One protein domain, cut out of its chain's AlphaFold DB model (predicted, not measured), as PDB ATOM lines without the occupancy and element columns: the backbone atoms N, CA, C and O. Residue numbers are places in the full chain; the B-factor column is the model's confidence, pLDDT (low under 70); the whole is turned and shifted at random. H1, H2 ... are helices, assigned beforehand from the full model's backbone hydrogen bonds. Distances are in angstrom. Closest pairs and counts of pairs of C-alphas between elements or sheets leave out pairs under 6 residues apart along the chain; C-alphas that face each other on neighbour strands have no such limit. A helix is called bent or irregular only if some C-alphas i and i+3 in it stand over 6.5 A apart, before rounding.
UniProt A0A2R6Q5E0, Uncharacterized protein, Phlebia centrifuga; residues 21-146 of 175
ATOM      1  N   TYR A  21     -51.953 -41.224 -34.631       84.31
ATOM      2  CA  TYR A  21     -51.984 -42.669 -34.804       84.31
ATOM      3  C   TYR A  21     -53.345 -43.125 -35.339       84.31
ATOM      4  O   TYR A  21     -54.371 -42.550 -34.966       84.31
ATOM      5  N   PRO A  22     -53.382 -44.170 -36.183       82.19
ATOM      6  CA  PRO A  22     -54.630 -44.811 -36.569       82.19
ATOM      7  C   PRO A  22     -55.401 -45.319 -35.343       82.19
ATOM      8  O   PRO A  22     -54.822 -45.885 -34.412       82.19
ATOM      9  N   ASN A  23     -56.723 -45.141 -35.352       83.50
ATOM     10  CA  ASN A  23     -57.587 -45.677 -34.302       83.50
ATOM     11  C   ASN A  23     -57.498 -47.209 -34.269       83.50
ATOM     12  O   ASN A  23     -57.456 -47.838 -35.319       83.50
ATOM     13  N   PHE A  24     -57.527 -47.796 -33.070       85.31
ATOM     14  CA  PHE A  24     -57.488 -49.253 -32.845       85.31
ATOM     15  C   PHE A  24     -56.194 -49.970 -33.273       85.31
ATOM     16  O   PHE A  24     -56.188 -51.193 -33.368       85.31
ATOM     17  N   HIS A  25     -55.088 -49.235 -33.437       87.00
ATOM     18  CA  HIS A  25     -53.770 -49.790 -33.775       87.00
ATOM     19  C   HIS A  25     -52.711 -49.514 -32.688       87.00
ATOM     20  O   HIS A  25     -51.740 -48.784 -32.931       87.00
ATOM     21  N   PRO A  26     -52.866 -50.057 -31.462       89.62
ATOM     22  CA  PRO A  26     -51.936 -49.809 -30.354       89.62
ATOM     23  C   PRO A  26     -50.493 -50.250 -30.655       89.62
ATOM     24  O   PRO A  26     -49.542 -49.683 -30.123       89.62
ATOM     25  N   GLU A  27     -50.290 -51.211 -31.555       90.38
ATOM     26  CA  GLU A  27     -48.976 -51.666 -32.018       90.38
ATOM     27  C   GLU A  27     -48.164 -50.579 -32.744       90.38
ATOM     28  O   GLU A  27     -46.926 -50.628 -32.752       90.38
ATOM     29  N   CYS A  28     -48.832 -49.563 -33.302       91.00
ATOM     30  CA  CYS A  28     -48.175 -48.404 -33.906       91.00
ATOM     31  C   CYS A  28     -47.623 -47.423 -32.865       91.00
ATOM     32  O   CYS A  28     -46.782 -46.600 -33.215       91.00
ATOM     33  N   ASN A  29     -48.026 -47.528 -31.597       92.69
ATOM     34  CA  ASN A  29     -47.554 -46.659 -30.532       92.69
ATOM     35  C   ASN A  29     -46.570 -47.403 -29.616       92.69
ATOM     36  O   ASN A  29     -46.941 -48.248 -28.799       92.69
ATOM     37  N   TYR A  30     -45.278 -47.081 -29.720       93.94
ATOM     38  CA  TYR A  30     -44.248 -47.800 -28.964       93.94
ATOM     39  C   TYR A  30     -44.349 -47.596 -27.445       93.94
ATOM     40  O   TYR A  30     -43.793 -48.407 -26.695       93.94
ATOM     41  N   ILE A  31     -45.062 -46.559 -26.981       95.06
ATOM     42  CA  ILE A  31     -45.271 -46.316 -25.550       95.06
ATOM     43  C   ILE A  31     -46.069 -47.448 -24.889       95.06
ATOM     44  O   ILE A  31     -45.867 -47.723 -23.710       95.06
ATOM     45  N   GLU A  32     -46.896 -48.178 -25.644       95.19
ATOM     46  CA  GLU A  32     -47.654 -49.322 -25.125       95.19
ATOM     47  C   GLU A  32     -46.721 -50.458 -24.680       95.19
ATOM     48  O   GLU A  32     -46.908 -51.068 -23.625       95.19
ATOM     49  N   GLN A  33     -45.645 -50.703 -25.437       95.81
ATOM     50  CA  GLN A  33     -44.616 -51.682 -25.069       95.81
ATOM     51  C   GLN A  33     -43.814 -51.217 -23.848       95.81
ATOM     52  O   GLN A  33     -43.509 -52.025 -22.969       95.81
ATOM     53  N   TYR A  34     -43.513 -49.917 -23.774       97.50
ATOM     54  CA  TYR A  34     -42.838 -49.309 -22.628       97.50
ATOM     55  C   TYR A  34     -43.671 -49.447 -21.344       97.50
ATOM     56  O   TYR A  34     -43.164 -49.912 -20.320       97.50
ATOM     57  N   TRP A  35     -44.971 -49.145 -21.403       97.56
ATOM     58  CA  TRP A  35     -45.889 -49.333 -20.278       97.56
ATOM     59  C   TRP A  35     -46.087 -50.803 -19.920       97.56
ATOM     60  O   TRP A  35     -46.133 -51.141 -18.739       97.56
ATOM     61  N   GLY A  36     -46.185 -51.696 -20.908       97.19
ATOM     62  CA  GLY A  36     -46.255 -53.139 -20.678       97.19
ATOM     63  C   GLY A  36     -45.038 -53.661 -19.909       97.19
ATOM     64  O   GLY A  36     -45.194 -54.354 -18.902       97.19
ATOM     65  N   PHE A  37     -43.835 -53.264 -20.330       97.81
ATOM     66  CA  PHE A  37     -42.591 -53.597 -19.638       97.81
ATOM     67  C   PHE A  37     -42.539 -53.005 -18.226       97.81
ATOM     68  O   PHE A  37     -42.237 -53.722 -17.274       97.81
ATOM     69  N   SER A  38     -42.885 -51.727 -18.071       97.69
ATOM     70  CA  SER A  38     -42.845 -51.037 -16.776       97.69
ATOM     71  C   SER A  38     -43.829 -51.650 -15.776       97.69
ATOM     72  O   SER A  38     -43.473 -51.902 -14.630       97.69
ATOM     73  N   LYS A  39     -45.042 -52.009 -16.218       97.12
ATOM     74  CA  LYS A  39     -46.016 -52.742 -15.391       97.12
ATOM     75  C   LYS A  39     -45.503 -54.122 -14.990       97.12
ATOM     76  O   LYS A  39     -45.721 -54.547 -13.860       97.12
ATOM     77  N   TYR A  40     -44.829 -54.830 -15.896       97.88
ATOM     78  CA  TYR A  40     -44.193 -56.102 -15.561       97.88
ATOM     79  C   TYR A  40     -43.111 -55.916 -14.488       97.88
ATOM     80  O   TYR A  40     -43.123 -56.638 -13.497       97.88
ATOM     81  N   GLN A  41     -42.246 -54.908 -14.628       98.06
ATOM     82  CA  GLN A  41     -41.228 -54.585 -13.624       98.06
ATOM     83  C   GLN A  41     -41.830 -54.198 -12.271       98.06
ATOM     84  O   GLN A  41     -41.334 -54.650 -11.241       98.06
ATOM     85  N   TYR A  42     -42.924 -53.438 -12.275       97.31
ATOM     86  CA  TYR A  42     -43.641 -53.069 -11.059       97.31
ATOM     87  C   TYR A  42     -44.221 -54.296 -10.353       97.31
ATOM     88  O   TYR A  42     -44.096 -54.435  -9.143       97.31
ATOM     89  N   ARG A  43     -44.789 -55.252 -11.096       96.94
ATOM     90  CA  ARG A  43     -45.315 -56.505 -10.520       96.94
ATOM     91  C   ARG A  43     -44.237 -57.402  -9.906       96.94
ATOM     92  O   ARG A  43     -44.580 -58.275  -9.117       96.94
ATOM     93  N   LEU A  44     -42.973 -57.214 -10.284       96.94
ATOM     94  CA  LEU A  44     -41.825 -57.885  -9.667       96.94
ATOM     95  C   LEU A  44     -41.268 -57.125  -8.455       96.94
ATOM     96  O   LEU A  44     -40.386 -57.645  -7.775       96.94
ATOM     97  N   SER A  45     -41.717 -55.891  -8.213       94.38
ATOM     98  CA  SER A  45     -41.282 -55.108  -7.057       94.38
ATOM     99  C   SER A  45     -41.948 -55.603  -5.766       94.38
ATOM    100  O   SER A  45     -42.990 -56.263  -5.825       94.38
ATOM    101  N   PRO A  46     -41.355 -55.312  -4.595       93.81
ATOM    102  CA  PRO A  46     -41.973 -55.620  -3.312       93.81
ATOM    103  C   PRO A  46     -43.358 -54.982  -3.177       93.81
ATOM    104  O   PRO A  46     -43.612 -53.893  -3.693       93.81
ATOM    105  N   GLN A  47     -44.248 -55.650  -2.444       92.31
ATOM    106  CA  GLN A  47     -45.559 -55.098  -2.134       92.31
ATOM    107  C   GLN A  47     -45.415 -53.867  -1.232       92.31
ATOM    108  O   GLN A  47     -44.693 -53.890  -0.239       92.31
ATOM    109  N   THR A  48     -46.125 -52.804  -1.583       95.06
ATOM    110  CA  THR A  48     -46.084 -51.498  -0.916       95.06
ATOM    111  C   THR A  48     -47.326 -51.280  -0.065       95.06
ATOM    112  O   THR A  48     -48.404 -51.773  -0.412       95.06
ATOM    113  N   SER A  49     -47.202 -50.495   1.006       90.50
ATOM    114  CA  SER A  49     -48.315 -50.228   1.936       90.50
ATOM    115  C   SER A  49     -48.877 -48.809   1.836       90.50
ATOM    116  O   SER A  49     -49.961 -48.540   2.352       90.50
ATOM    117  N   ASN A  50     -48.165 -47.890   1.178       95.56
ATOM    118  CA  ASN A  50     -48.592 -46.502   1.005       95.56
ATOM    119  C   ASN A  50     -48.311 -45.971  -0.411       95.56
ATOM    120  O   ASN A  50     -47.599 -46.585  -1.202       95.56
ATOM    121  N   ILE A  51     -48.897 -44.812  -0.726       96.69
ATOM    122  CA  ILE A  51     -48.804 -44.189  -2.054       96.69
ATOM    123  C   ILE A  51     -47.379 -43.738  -2.387       96.69
ATOM    124  O   ILE A  51     -46.968 -43.890  -3.532       96.69
ATOM    125  N   ALA A  52     -46.610 -43.244  -1.415       96.69
ATOM    126  CA  ALA A  52     -45.247 -42.778  -1.668       96.69
ATOM    127  C   ALA A  52     -44.329 -43.929  -2.118       96.69
ATOM    128  O   ALA A  52     -43.627 -43.806  -3.118       96.69
ATOM    129  N   GLU A  53     -44.414 -45.080  -1.445       95.75
ATOM    130  CA  GLU A  53     -43.710 -46.304  -1.844       95.75
ATOM    131  C   GLU A  53     -44.166 -46.804  -3.223       95.75
ATOM    132  O   GLU A  53     -43.344 -47.225  -4.039       95.75
ATOM    133  N   MET A  54     -45.473 -46.738  -3.520       96.38
ATOM    134  CA  MET A  54     -45.986 -47.084  -4.854       96.38
ATOM    135  C   MET A  54     -45.386 -46.181  -5.934       96.38
ATOM    136  O   MET A  54     -44.954 -46.679  -6.974       96.38
ATOM    137  N   GLU A  55     -45.344 -44.867  -5.704       97.12
ATOM    138  CA  GLU A  55     -44.768 -43.909  -6.650       97.12
ATOM    139  C   GLU A  55     -43.277 -44.163  -6.887       97.12
ATOM    140  O   GLU A  55     -42.828 -44.134  -8.035       97.12
ATOM    141  N   GLU A  56     -42.516 -44.456  -5.831       96.88
ATOM    142  CA  GLU A  56     -41.099 -44.809  -5.940       96.88
ATOM    143  C   GLU A  56     -40.906 -46.083  -6.771       96.88
ATOM    144  O   GLU A  56     -40.113 -46.097  -7.717       96.88
ATOM    145  N   ASN A  57     -41.706 -47.122  -6.516       97.12
ATOM    146  CA  ASN A  57     -41.656 -48.360  -7.290       97.12
ATOM    147  C   ASN A  57     -42.053 -48.157  -8.758       97.12
ATOM    148  O   ASN A  57     -41.477 -48.802  -9.642       97.12
ATOM    149  N   VAL A  58     -43.010 -47.270  -9.049       97.06
ATOM    150  CA  VAL A  58     -43.368 -46.908 -10.428       97.06
ATOM    151  C   VAL A  58     -42.190 -46.220 -11.114       97.06
ATOM    152  O   VAL A  58     -41.812 -46.648 -12.205       97.06
ATOM    153  N   ARG A  59     -41.562 -45.221 -10.477       97.44
ATOM    154  CA  ARG A  59     -40.378 -44.527 -11.025       97.44
ATOM    155  C   ARG A  59     -39.232 -45.502 -11.285       97.44
ATOM    156  O   ARG A  59     -38.749 -45.585 -12.410       97.44
ATOM    157  N   ALA A  60     -38.897 -46.333 -10.301       97.50
ATOM    158  CA  ALA A  60     -37.860 -47.351 -10.443       97.50
ATOM    159  C   ALA A  60     -38.175 -48.361 -11.560       97.50
ATOM    160  O   ALA A  60     -37.276 -48.837 -12.250       97.50
ATOM    161  N   SER A  61     -39.448 -48.701 -11.769       97.56
ATOM    162  CA  SER A  61     -39.865 -49.620 -12.834       97.56
ATOM    163  C   SER A  61     -39.759 -49.006 -14.228       97.56
ATOM    164  O   SER A  61     -39.404 -49.713 -15.171       97.56
ATOM    165  N   LEU A  62     -40.044 -47.707 -14.350       97.31
ATOM    166  CA  LEU A  62     -39.890 -46.934 -15.582       97.31
ATOM    167  C   LEU A  62     -38.406 -46.824 -15.972       97.31
ATOM    168  O   LEU A  62     -38.042 -47.122 -17.111       97.31
ATOM    169  N   ASP A  63     -37.538 -46.528 -15.002       97.38
ATOM    170  CA  ASP A  63     -36.094 -46.341 -15.217       97.38
ATOM    171  C   ASP A  63     -35.354 -47.629 -15.624       97.38
ATOM    172  O   ASP A  63     -34.259 -47.585 -16.189       97.38
ATOM    173  N   LYS A  64     -35.959 -48.805 -15.407       97.62
ATOM    174  CA  LYS A  64     -35.397 -50.092 -15.851       97.62
ATOM    175  C   LYS A  64     -35.423 -50.285 -17.367       97.62
ATOM    176  O   LYS A  64     -34.770 -51.201 -17.873       97.62
ATOM    177  N   ALA A  65     -36.199 -49.497 -18.109       97.25
ATOM    178  CA  ALA A  65     -36.248 -49.605 -19.559       97.25
ATOM    179  C   ALA A  65     -34.987 -48.988 -20.181       97.25
ATOM    180  O   ALA A  65     -34.816 -47.773 -20.229       97.25
ATOM    181  N   SER A  66     -34.102 -49.827 -20.720       97.38
ATOM    182  CA  SER A  66     -32.902 -49.330 -21.398       97.38
ATOM    183  C   SER A  66     -33.243 -48.587 -22.694       97.38
ATOM    184  O   SER A  66     -34.168 -48.949 -23.431       97.38
ATOM    185  N   LEU A  67     -32.406 -47.611 -23.061       96.94
ATOM    186  CA  LEU A  67     -32.526 -46.888 -24.333       96.94
ATOM    187  C   LEU A  67     -32.561 -47.831 -25.549       96.94
ATOM    188  O   LEU A  67     -33.273 -47.581 -26.522       96.94
ATOM    189  N   LEU A  68     -31.815 -48.941 -25.502       97.31
ATOM    190  CA  LEU A  68     -31.813 -49.940 -26.568       97.31
ATOM    191  C   LEU A  68     -33.173 -50.637 -26.709       97.31
ATOM    192  O   LEU A  68     -33.624 -50.864 -27.833       97.31
ATOM    193  N   GLN A  69     -33.838 -50.969 -25.599       97.00
ATOM    194  CA  GLN A  69     -35.189 -51.539 -25.627       97.00
ATOM    195  C   GLN A  69     -36.191 -50.542 -26.207       97.00
ATOM    196  O   GLN A  69     -36.920 -50.901 -27.129       97.00
ATOM    197  N   ILE A  70     -36.143 -49.281 -25.763       97.31
ATOM    198  CA  ILE A  70     -37.012 -48.209 -26.271       97.31
ATOM    199  C   ILE A  70     -36.854 -48.058 -27.787       97.31
ATOM    200  O   ILE A  70     -37.837 -48.098 -28.527       97.31
ATOM    201  N   ARG A  71     -35.612 -47.999 -28.281       97.25
ATOM    202  CA  ARG A  71     -35.321 -47.944 -29.724       97.25
ATOM    203  C   ARG A  71     -35.853 -49.163 -30.477       97.25
ATOM    204  O   ARG A  71     -36.366 -49.028 -31.585       97.25
ATOM    205  N   ARG A  72     -35.751 -50.367 -29.903       96.50
ATOM    206  CA  ARG A  72     -36.296 -51.593 -30.512       96.50
ATOM    207  C   ARG A  72     -37.822 -51.552 -30.603       96.50
ATOM    208  O   ARG A  72     -38.358 -51.971 -31.628       96.50
ATOM    209  N   TRP A  73     -38.506 -51.040 -29.582       96.56
ATOM    210  CA  TRP A  73     -39.960 -50.871 -29.588       96.56
ATOM    211  C   TRP A  73     -40.406 -49.830 -30.614       96.56
ATOM    212  O   TRP A  73     -41.279 -50.138 -31.422       96.56
ATOM    213  N   ALA A  74     -39.739 -48.672 -30.670       94.81
ATOM    214  CA  ALA A  74     -39.987 -47.641 -31.681       94.81
ATOM    215  C   ALA A  74     -39.805 -48.183 -33.107       94.81
ATOM    216  O   ALA A  74     -40.680 -48.034 -33.959       94.81
ATOM    217  N   ASN A  75     -38.717 -48.917 -33.354       94.31
ATOM    218  CA  ASN A  75     -38.479 -49.561 -34.645       94.31
ATOM    219  C   ASN A  75     -39.540 -50.614 -34.989       94.31
ATOM    220  O   ASN A  75     -39.886 -50.773 -36.159       94.31
ATOM    221  N   ARG A  76     -40.052 -51.355 -33.997       92.62
ATOM    222  CA  ARG A  76     -41.148 -52.309 -34.210       92.62
ATOM    223  C   ARG A  76     -42.425 -51.581 -34.620       92.62
ATOM    224  O   ARG A  76     -43.009 -51.958 -35.629       92.62
ATOM    225  N   SER A  77     -42.809 -50.530 -33.906       92.31
ATOM    226  CA  SER A  77     -43.980 -49.719 -34.250       92.31
ATOM    227  C   SER A  77     -43.855 -49.080 -35.636       92.31
ATOM    228  O   SER A  77     -44.777 -49.171 -36.439       92.31
ATOM    229  N   GLY A  78     -42.669 -48.580 -35.998       90.44
ATOM    230  CA  GLY A  78     -42.396 -48.081 -37.349       90.44
ATOM    231  C   GLY A  78     -42.536 -49.138 -38.455       90.44
ATOM    232  O   GLY A  78     -42.861 -48.799 -39.592       90.44
ATOM    233  N   ARG A  79     -42.322 -50.428 -38.155       89.12
ATOM    234  CA  ARG A  79     -42.590 -51.517 -39.113       89.12
ATOM    235  C   ARG A  79     -44.083 -51.760 -39.296       89.12
ATOM    236  O   ARG A  79     -44.487 -51.956 -40.435       89.12
ATOM    237  N   TYR A  80     -44.877 -51.706 -38.227       88.06
ATOM    238  CA  TYR A  80     -46.338 -51.785 -38.330       88.06
ATOM    239  C   TYR A  80     -46.894 -50.620 -39.151       88.06
ATOM    240  O   TYR A  80     -47.594 -50.859 -40.125       88.06
ATOM    241  N   ILE A  81     -46.466 -49.385 -38.865       88.12
ATOM    242  CA  ILE A  81     -46.843 -48.197 -39.652       88.12
ATOM    243  C   ILE A  81     -46.503 -48.393 -41.135       88.12
ATOM    244  O   ILE A  81     -47.332 -48.166 -42.011       88.12
ATOM    245  N   SER A  82     -45.288 -48.868 -41.427       86.94
ATOM    246  CA  SER A  82     -44.861 -49.150 -42.800       86.94
ATOM    247  C   SER A  82     -45.667 -50.269 -43.465       86.94
ATOM    248  O   SER A  82     -45.836 -50.225 -44.677       86.94
ATOM    249  N   ALA A  83     -46.122 -51.275 -42.719       85.00
ATOM    250  CA  ALA A  83     -46.932 -52.369 -43.245       85.00
ATOM    251  C   ALA A  83     -48.365 -51.914 -43.545       85.00
ATOM    252  O   ALA A  83     -48.877 -52.202 -44.623       85.00
ATOM    253  N   TYR A  84     -48.963 -51.126 -42.649       84.75
ATOM    254  CA  TYR A  84     -50.286 -50.538 -42.860       84.75
ATOM    255  C   TYR A  84     -50.305 -49.547 -44.019       84.75
ATOM    256  O   TYR A  84     -51.244 -49.551 -44.809       84.75
ATOM    257  N   ALA A  85     -49.236 -48.767 -44.203       84.25
ATOM    258  CA  ALA A  85     -49.082 -47.915 -45.382       84.25
ATOM    259  C   ALA A  85     -49.061 -48.710 -46.706       84.25
ATOM    260  O   ALA A  85     -49.357 -48.154 -47.759       84.25
ATOM    261  N   LEU A  86     -48.727 -50.005 -46.657       85.50
ATOM    262  CA  LEU A  86     -48.765 -50.931 -47.793       85.50
ATOM    263  C   LEU A  86     -50.079 -51.735 -47.868       85.50
ATOM    264  O   LEU A  86     -50.185 -52.625 -48.710       85.50
ATOM    265  N   GLY A  87     -51.056 -51.454 -47.000       84.25
ATOM    266  CA  GLY A  87     -52.352 -52.139 -46.957       84.25
ATOM    267  C   GLY A  87     -52.331 -53.534 -46.328       84.25
ATOM    268  O   GLY A  87     -53.274 -54.290 -46.533       84.25
ATOM    269  N   LEU A  88     -51.271 -53.896 -45.596       79.81
ATOM    270  CA  LEU A  88     -51.161 -55.197 -44.923       79.81
ATOM    271  C   LEU A  88     -51.892 -55.173 -43.584       79.81
ATOM    272  O   LEU A  88     -51.747 -54.210 -42.837       79.81
ATOM    273  N   ASP A  89     -52.611 -56.242 -43.251       75.06
ATOM    274  CA  ASP A  89     -53.310 -56.357 -41.964       75.06
ATOM    275  C   ASP A  89     -52.357 -56.785 -40.821       75.06
ATOM    276  O   ASP A  89     -51.240 -57.254 -41.056       75.06
ATOM    277  N   GLY A  90     -52.775 -56.642 -39.558       66.44
ATOM    278  CA  GLY A  90     -51.962 -56.879 -38.360       66.44
ATOM    279  C   GLY A  90     -51.331 -58.277 -38.289       66.44
ATOM    280  O   GLY A  90     -50.181 -58.424 -37.853       66.44
ATOM    281  N   ALA A  91     -52.024 -59.308 -38.787       67.31
ATOM    282  CA  ALA A  91     -51.482 -60.666 -38.887       67.31
ATOM    283  C   ALA A  91     -50.301 -60.745 -39.876       67.31
ATOM    284  O   ALA A  91     -49.255 -61.324 -39.571       67.31
ATOM    285  N   GLU A  92     -50.421 -60.091 -41.031       63.12
ATOM    286  CA  GLU A  92     -49.391 -60.051 -42.073       63.12
ATOM    287  C   GLU A  92     -48.229 -59.120 -41.694       63.12
ATOM    288  O   GLU A  92     -47.064 -59.400 -41.996       63.12
ATOM    289  N   ALA A  93     -48.523 -58.039 -40.969       63.59
ATOM    290  CA  ALA A  93     -47.539 -57.085 -40.475       63.59
ATOM    291  C   ALA A  93     -46.588 -57.705 -39.434       63.59
ATOM    292  O   ALA A  93     -45.420 -57.326 -39.340       63.59
ATOM    293  N   THR A  94     -47.043 -58.713 -38.690       62.78
ATOM    294  CA  THR A  94     -46.233 -59.367 -37.651       62.78
ATOM    295  C   THR A  94     -45.114 -60.243 -38.247       62.78
ATOM    296  O   THR A  94     -44.029 -60.339 -37.662       62.78
ATOM    297  N   GLY A  95     -45.333 -60.821 -39.437       54.91
ATOM    298  CA  GLY A  95     -44.378 -61.698 -40.133       54.91
ATOM    299  C   GLY A  95     -43.671 -61.071 -41.346       54.91
ATOM    300  O   GLY A  95     -42.459 -61.217 -41.485       54.91
ATOM    301  N   GLY A  96     -44.392 -60.338 -42.202       50.72
ATOM    302  CA  GLY A  96     -43.905 -59.849 -43.504       50.72
ATOM    303  C   GLY A  96     -43.442 -58.387 -43.542       50.72
ATOM    304  O   GLY A  96     -42.841 -57.954 -44.528       50.72
ATOM    305  N   ALA A  97     -43.676 -57.607 -42.480       51.88
ATOM    306  CA  ALA A  97     -43.304 -56.189 -42.452       51.88
ATOM    307  C   ALA A  97     -41.790 -55.959 -42.450       51.88
ATOM    308  O   ALA A  97     -41.338 -54.916 -42.911       51.88
ATOM    309  N   ARG A  98     -40.986 -56.898 -41.932       54.38
ATOM    310  CA  ARG A  98     -39.521 -56.752 -41.905       54.38
ATOM    311  C   ARG A  98     -38.952 -56.625 -43.312       54.38
ATOM    312  O   ARG A  98     -38.276 -55.639 -43.582       54.38
ATOM    313  N   ASP A  99     -39.290 -57.557 -44.191       58.44
ATOM    314  CA  ASP A  99     -38.709 -57.623 -45.531       58.44
ATOM    315  C   ASP A  99     -39.287 -56.544 -46.445       58.44
ATOM    316  O   ASP A  99     -38.540 -55.870 -47.149       58.44
ATOM    317  N   LYS A 100     -40.602 -56.304 -46.386       57.06
ATOM    318  CA  LYS A 100     -41.249 -55.261 -47.198       57.06
ATOM    319  C   LYS A 100     -40.847 -53.849 -46.758       57.06
ATOM    320  O   LYS A 100     -40.545 -53.012 -47.600       57.06
ATOM    321  N   SER A 101     -40.769 -53.590 -45.449       58.19
ATOM    322  CA  SER A 101     -40.314 -52.295 -44.921       58.19
ATOM    323  C   SER A 101     -38.814 -52.076 -45.142       58.19
ATOM    324  O   SER A 101     -38.384 -50.933 -45.282       58.19
ATOM    325  N   GLN A 102     -38.000 -53.139 -45.167       61.97
ATOM    326  CA  GLN A 102     -36.585 -53.035 -45.525       61.97
ATOM    327  C   GLN A 102     -36.430 -52.685 -47.009       61.97
ATOM    328  O   GLN A 102     -35.829 -51.660 -47.309       61.97
ATOM    329  N   ARG A 103     -37.095 -53.424 -47.906       64.44
ATOM    330  CA  ARG A 103     -37.109 -53.132 -49.350       64.44
ATOM    331  C   ARG A 103     -37.578 -51.712 -49.654       64.44
ATOM    332  O   ARG A 103     -36.884 -50.987 -50.348       64.44
ATOM    333  N   ALA A 104     -38.676 -51.261 -49.045       64.81
ATOM    334  CA  ALA A 104     -39.170 -49.896 -49.241       64.81
ATOM    335  C   ALA A 104     -38.178 -48.815 -48.758       64.81
ATOM    336  O   ALA A 104     -38.080 -47.742 -49.354       64.81
ATOM    337  N   ARG A 105     -37.423 -49.073 -47.677       66.44
ATOM    338  CA  ARG A 105     -36.346 -48.170 -47.229       66.44
ATOM    339  C   ARG A 105     -35.171 -48.174 -48.198       66.44
ATOM    340  O   ARG A 105     -34.601 -47.110 -48.428       66.44
ATOM    341  N   ASP A 106     -34.815 -49.336 -48.725       75.69
ATOM    342  CA  ASP A 106     -33.704 -49.496 -49.661       75.69
ATOM    343  C   ASP A 106     -34.030 -48.819 -51.001       75.69
ATOM    344  O   ASP A 106     -33.247 -47.991 -51.457       75.69
ATOM    345  N   GLU A 107     -35.240 -49.011 -51.532       79.12
ATOM    346  CA  GLU A 107     -35.751 -48.311 -52.721       79.12
ATOM    347  C   GLU A 107     -35.785 -46.789 -52.527       79.12
ATOM    348  O   GLU A 107     -35.412 -46.025 -53.416       79.12
ATOM    349  N   LYS A 108     -36.212 -46.303 -51.350       75.56
ATOM    350  CA  LYS A 108     -36.216 -44.860 -51.066       75.56
ATOM    351  C   LYS A 108     -34.795 -44.292 -51.009       75.56
ATOM    352  O   LYS A 108     -34.564 -43.205 -51.531       75.56
ATOM    353  N   ARG A 109     -33.851 -45.021 -50.400       81.94
ATOM    354  CA  ARG A 109     -32.425 -44.646 -50.360       81.94
ATOM    355  C   ARG A 109     -31.818 -44.630 -51.756       81.94
ATOM    356  O   ARG A 109     -31.026 -43.744 -52.047       81.94
ATOM    357  N   GLU A 110     -32.173 -45.595 -52.595       81.56
ATOM    358  CA  GLU A 110     -31.725 -45.667 -53.982       81.56
ATOM    359  C   GLU A 110     -32.242 -44.472 -54.787       81.56
ATOM    360  O   GLU A 110     -31.441 -43.734 -55.345       81.56
ATOM    361  N   ARG A 111     -33.541 -44.159 -54.710       82.38
ATOM    362  CA  ARG A 111     -34.115 -42.962 -55.353       82.38
ATOM    363  C   ARG A 111     -33.486 -41.658 -54.868       82.38
ATOM    364  O   ARG A 111     -33.333 -40.718 -55.641       82.38
ATOM    365  N   GLU A 112     -33.142 -41.568 -53.587       83.88
ATOM    366  CA  GLU A 112     -32.481 -40.388 -53.025       83.88
ATOM    367  C   GLU A 112     -31.026 -40.272 -53.498       83.88
ATOM    368  O   GLU A 112     -30.576 -39.168 -53.798       83.88
ATOM    369  N   ARG A 113     -30.319 -41.400 -53.650       84.19
ATOM    370  CA  ARG A 113     -28.999 -41.448 -54.295       84.19
ATOM    371  C   ARG A 113     -29.079 -41.041 -55.759       84.19
ATOM    372  O   ARG A 113     -28.314 -40.178 -56.163       84.19
ATOM    373  N   GLU A 114     -30.025 -41.588 -56.519       84.88
ATOM    374  CA  GLU A 114     -30.248 -41.221 -57.923       84.88
ATOM    375  C   GLU A 114     -30.610 -39.740 -58.066       84.88
ATOM    376  O   GLU A 114     -30.159 -39.075 -58.993       84.88
ATOM    377  N   ARG A 115     -31.410 -39.194 -57.144       81.94
ATOM    378  CA  ARG A 115     -31.737 -37.765 -57.113       81.94
ATOM    379  C   ARG A 115     -30.502 -36.913 -56.823       81.94
ATOM    380  O   ARG A 115     -30.277 -35.950 -57.545       81.94
ATOM    381  N   GLN A 116     -29.697 -37.279 -55.824       79.94
ATOM    382  CA  GLN A 116     -28.434 -36.593 -55.519       79.94
ATOM    383  C   GLN A 116     -27.426 -36.705 -56.665       79.94
ATOM    384  O   GLN A 116     -26.666 -35.776 -56.911       79.94
ATOM    385  N   GLU A 117     -27.401 -37.833 -57.370       81.62
ATOM    386  CA  GLU A 117     -26.561 -38.031 -58.544       81.62
ATOM    387  C   GLU A 117     -27.037 -37.154 -59.704       81.62
ATOM    388  O   GLU A 117     -26.234 -36.424 -60.275       81.62
ATOM    389  N   ARG A 118     -28.344 -37.115 -59.988       76.19
ATOM    390  CA  ARG A 118     -28.925 -36.186 -60.972       76.19
ATOM    391  C   ARG A 118     -28.628 -34.730 -60.626       76.19
ATOM    392  O   ARG A 118     -28.246 -33.984 -61.514       76.19
ATOM    393  N   GLU A 119     -28.755 -34.340 -59.359       79.31
ATOM    394  CA  GLU A 119     -28.419 -32.989 -58.889       79.31
ATOM    395  C   GLU A 119     -26.916 -32.694 -59.044       79.31
ATOM    396  O   GLU A 119     -26.559 -31.636 -59.549       79.31
ATOM    397  N   ARG A 120     -26.033 -33.659 -58.744       70.62
ATOM    398  CA  ARG A 120     -24.580 -33.552 -58.973       70.62
ATOM    399  C   ARG A 120     -24.218 -33.409 -60.454       70.62
ATOM    400  O   ARG A 120     -23.281 -32.692 -60.773       70.62
ATOM    401  N   PHE A 121     -24.915 -34.108 -61.349       64.06
ATOM    402  CA  PHE A 121     -24.692 -34.023 -62.798       64.06
ATOM    403  C   PHE A 121     -25.363 -32.800 -63.447       64.06
ATOM    404  O   PHE A 121     -25.040 -32.470 -64.589       64.06
ATOM    405  N   GLN A 122     -26.291 -32.138 -62.750       64.06
ATOM    406  CA  GLN A 122     -26.939 -30.903 -63.197       64.06
ATOM    407  C   GLN A 122     -26.063 -29.665 -62.924       64.06
ATOM    408  O   GLN A 122     -26.183 -28.673 -63.642       64.06
ATOM    409  N   GLU A 123     -25.185 -29.711 -61.917       58.03
ATOM    410  CA  GLU A 123     -24.199 -28.655 -61.672       58.03
ATOM    411  C   GLU A 123     -23.005 -28.816 -62.628       58.03
ATOM    412  O   GLU A 123     -22.367 -29.873 -62.640       58.03
ATOM    413  N   PRO A 124     -22.693 -27.810 -63.465       59.12
ATOM    414  CA  PRO A 124     -21.527 -27.885 -64.329       59.12
ATOM    415  C   PRO A 124     -20.260 -27.843 -63.457       59.12
ATOM    416  O   PRO A 124     -20.137 -26.910 -62.666       59.12
ATOM    417  N   PRO A 125     -19.316 -28.802 -63.575       58.50
ATOM    418  CA  PRO A 125     -18.031 -28.737 -62.895       58.50
ATOM    419  C   PRO A 125     -17.398 -27.345 -62.959       58.50
ATOM    420  O   PRO A 125     -17.140 -26.832 -64.048       58.50
ATOM    421  N   ASP A 126     -17.096 -26.787 -61.784       59.53
ATOM    422  CA  ASP A 126     -16.409 -25.496 -61.618       59.53
ATOM    423  C   ASP A 126     -15.038 -25.458 -62.325       59.53
ATOM    424  O   ASP A 126     -14.474 -24.389 -62.568       59.53
ATOM    425  N   ASP A 127     -14.497 -26.631 -62.671       62.94
ATOM    426  CA  ASP A 127     -13.205 -26.816 -63.315       62.94
ATOM    427  C   ASP A 127     -13.335 -27.453 -64.713       62.94
ATOM    428  O   ASP A 127     -13.694 -28.625 -64.886       62.94
ATOM    429  N   ILE A 128     -12.958 -26.666 -65.724       58.50
ATOM    430  CA  ILE A 128     -12.958 -27.015 -67.153       58.50
ATOM    431  C   ILE A 128     -12.102 -28.266 -67.436       58.50
ATOM    432  O   ILE A 128     -12.412 -29.029 -68.357       58.50
ATOM    433  N   GLN A 129     -11.059 -28.530 -66.637       57.12
ATOM    434  CA  GLN A 129     -10.201 -29.710 -66.818       57.12
ATOM    435  C   GLN A 129     -10.934 -31.021 -66.505       57.12
ATOM    436  O   GLN A 129     -10.733 -32.028 -67.189       57.12
ATOM    437  N   THR A 130     -11.847 -31.004 -65.534       62.12
ATOM    438  CA  THR A 130     -12.624 -32.187 -65.145       62.12
ATOM    439  C   THR A 130     -13.662 -32.555 -66.216       62.12
ATOM    440  O   THR A 130     -13.829 -33.734 -66.542       62.12
ATOM    441  N   TYR A 131     -14.286 -31.557 -66.854       57.78
ATOM    442  CA  TYR A 131     -15.213 -31.758 -67.978       57.78
ATOM    443  C   TYR A 131     -14.533 -32.390 -69.203       57.78
ATOM    444  O   TYR A 131     -15.078 -33.312 -69.814       57.78
ATOM    445  N   LEU A 132     -13.330 -31.923 -69.553       60.47
ATOM    446  CA  LEU A 132     -12.559 -32.456 -70.682       60.47
ATOM    447  C   LEU A 132     -12.020 -33.870 -70.406       60.47
ATOM    448  O   LEU A 132     -11.905 -34.677 -71.327       60.47
ATOM    449  N   GLY A 133     -11.723 -34.210 -69.149       60.19
ATOM    450  CA  GLY A 133     -11.314 -35.566 -68.770       60.19
ATOM    451  C   GLY A 133     -12.426 -36.607 -68.960       60.19
ATOM    452  O   GLY A 133     -12.183 -37.690 -69.499       60.19
ATOM    453  N   ALA A 134     -13.660 -36.264 -68.578       57.75
ATOM    454  CA  ALA A 134     -14.810 -37.163 -68.664       57.75
ATOM    455  C   ALA A 134     -15.230 -37.458 -70.116       57.75
ATOM    456  O   ALA A 134     -15.462 -38.615 -70.477       57.75
ATOM    457  N   THR A 135     -15.263 -36.438 -70.980       55.03
ATOM    458  CA  THR A 135     -15.632 -36.602 -72.398       55.03
ATOM    459  C   THR A 135     -14.598 -37.421 -73.170       55.03
ATOM    460  O   THR A 135     -14.963 -38.285 -73.969       55.03
ATOM    461  N   ASN A 136     -13.311 -37.242 -72.865       57.16
ATOM    462  CA  ASN A 136     -12.230 -38.015 -73.477       57.16
ATOM    463  C   ASN A 136     -12.226 -39.492 -73.043       57.16
ATOM    464  O   ASN A 136     -11.905 -40.363 -73.852       57.16
ATOM    465  N   SER A 137     -12.621 -39.801 -71.801       55.59
ATOM    466  CA  SER A 137     -12.721 -41.187 -71.317       55.59
ATOM    467  C   SER A 137     -13.872 -41.953 -71.976       55.59
ATOM    468  O   SER A 137     -13.700 -43.106 -72.373       55.59
ATOM    469  N   VAL A 138     -15.033 -41.310 -72.144       57.81
ATOM    470  CA  VAL A 138     -16.194 -41.911 -72.825       57.81
ATOM    471  C   VAL A 138     -15.905 -42.111 -74.316       57.81
ATOM    472  O   VAL A 138     -16.196 -43.179 -74.856       57.81
ATOM    473  N   HIS A 139     -15.256 -41.143 -74.972       53.88
ATOM    474  CA  HIS A 139     -14.889 -41.268 -76.386       53.88
ATOM    475  C   HIS A 139     -13.886 -42.410 -76.627       53.88
ATOM    476  O   HIS A 139     -14.045 -43.172 -77.580       53.88
ATOM    477  N   ARG A 140     -12.906 -42.582 -75.724       52.75
ATOM    478  CA  ARG A 140     -11.884 -43.642 -75.794       52.75
ATOM    479  C   ARG A 140     -12.458 -45.046 -75.537       52.75
ATOM    480  O   ARG A 140     -12.037 -46.006 -76.177       52.75
ATOM    481  N   ALA A 141     -13.443 -45.172 -74.645       56.44
ATOM    482  CA  ALA A 141     -14.149 -46.437 -74.420       56.44
ATOM    483  C   ALA A 141     -14.995 -46.848 -75.638       56.44
ATOM    484  O   ALA A 141     -15.025 -48.023 -76.002       56.44
ATOM    485  N   HIS A 142     -15.628 -45.880 -76.310       54.66
ATOM    486  CA  HIS A 142     -16.441 -46.141 -77.497       54.66
ATOM    487  C   HIS A 142     -15.590 -46.555 -78.709       54.66
ATOM    488  O   HIS A 142     -15.974 -47.476 -79.424       54.66
ATOM    489  N   THR A 143     -14.411 -45.944 -78.897       57.84
ATOM    490  CA  THR A 143     -13.458 -46.344 -79.956       57.84
ATOM    491  C   THR A 143     -12.882 -47.737 -79.701       57.84
ATOM    492  O   THR A 143     -12.863 -48.569 -80.605       57.84
ATOM    493  N   SER A 144     -12.521 -48.053 -78.452       57.38
ATOM    494  CA  SER A 144     -12.026 -49.388 -78.092       57.38
ATOM    495  C   SER A 144     -13.077 -50.493 -78.262       57.38
ATOM    496  O   SER A 144     -12.708 -51.632 -78.544       57.38
ATOM    497  N   LEU A 145     -14.368 -50.188 -78.086       51.81
ATOM    498  CA  LEU A 145     -15.454 -51.144 -78.313       51.81
ATOM    499  C   LEU A 145     -15.678 -51.383 -79.815       51.81
ATOM    500  O   LEU A 145     -15.828 -52.527 -80.234       51.81
ATOM    501  N   THR A 146     -15.642 -50.327 -80.633       56.47
ATOM    502  CA  THR A 146     -15.807 -50.440 -82.092       56.47
ATOM    503  C   THR A 146     -14.623 -51.123 -82.776       56.47
ATOM    504  O   THR A 146     -14.827 -51.878 -83.726       56.47
TER     505      THR A 146
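This is residues 21 to 146 of the 175 residues of an uncharacterized protein of Phlebia centrifuga (UniProt A0A2R6Q5E0). A long helical arm sticks out from a small body of three helices: H4 starts at the body with a kinked first part, and its residues 106 to 122 stand free, followed by H5, which touches no helix. In the body, H3 packs with one part on H1 and with another on H4, and H2 folds back on H1. The printed part has 126 residues with five named helices, H1 to H5 in chain order, and no named strand; the class is all helix. The whole is extended, with a radius of gyration of the C-alphas of 26.7 A and spans of 88 by 34 by 25 A, the arm making much of the length.

The longest helix, H4, covers residues 90 to 122 and measures 43.8 A, from C-alpha 90 at (-51.962, -56.879, -38.360) to C-alpha 122 at (-26.939, -30.903, -63.197). It has a kink of 69 degrees near residue 97 and is irregular, with C-alphas 95 and 98 7.2 A apart. H3 is residues 67 to 84, 25.9 A; H1 is residues 30 to 43, 20.4 A; H2 is residues 51 to 63, 18.4 A. H5, residues 128 to 146, measures 27.9 A and ends at C-alpha 146 (-15.807, -50.440, -82.092).

H4, with residues 90 to 101 alone, touches residues 79 to 84 of H3, about perpendicular at 89 degrees; the closest C-alphas, of Ala 83 and Ala 97, are 5.3 A apart. Residues 70 to 77 of H3 touch residues 30 to 34 of H1 at a steep tilt of 44 degrees, opposite ways, closest at the C-alphas of Tyr 30 and Ala 74, 5.1 A. H2, with residues 57 to 62, touches H1 at a steep tilt of 52 degrees, opposite ways; the closest C-alphas are those of Ser 38 and Ser 61, 5.1 A. H2 and H3 are apart, as are H4 and H5. Every O i to N i+4 pair is within hydrogen-bond range in H1, H2, H3 and H5, and 25 of 29 are in H4.

The C-alphas of Ser 49 and Thr 146, the two farthest apart, are 90.1 A apart. The printed part has no cut. The link from H1 to H2 is short, and those from H2 to H3, H3 to H4 and H4 to H5 are tight. The mean pLDDT of the printed part is 80.2; residues 90 to 105 and 121 to 146 are under 70.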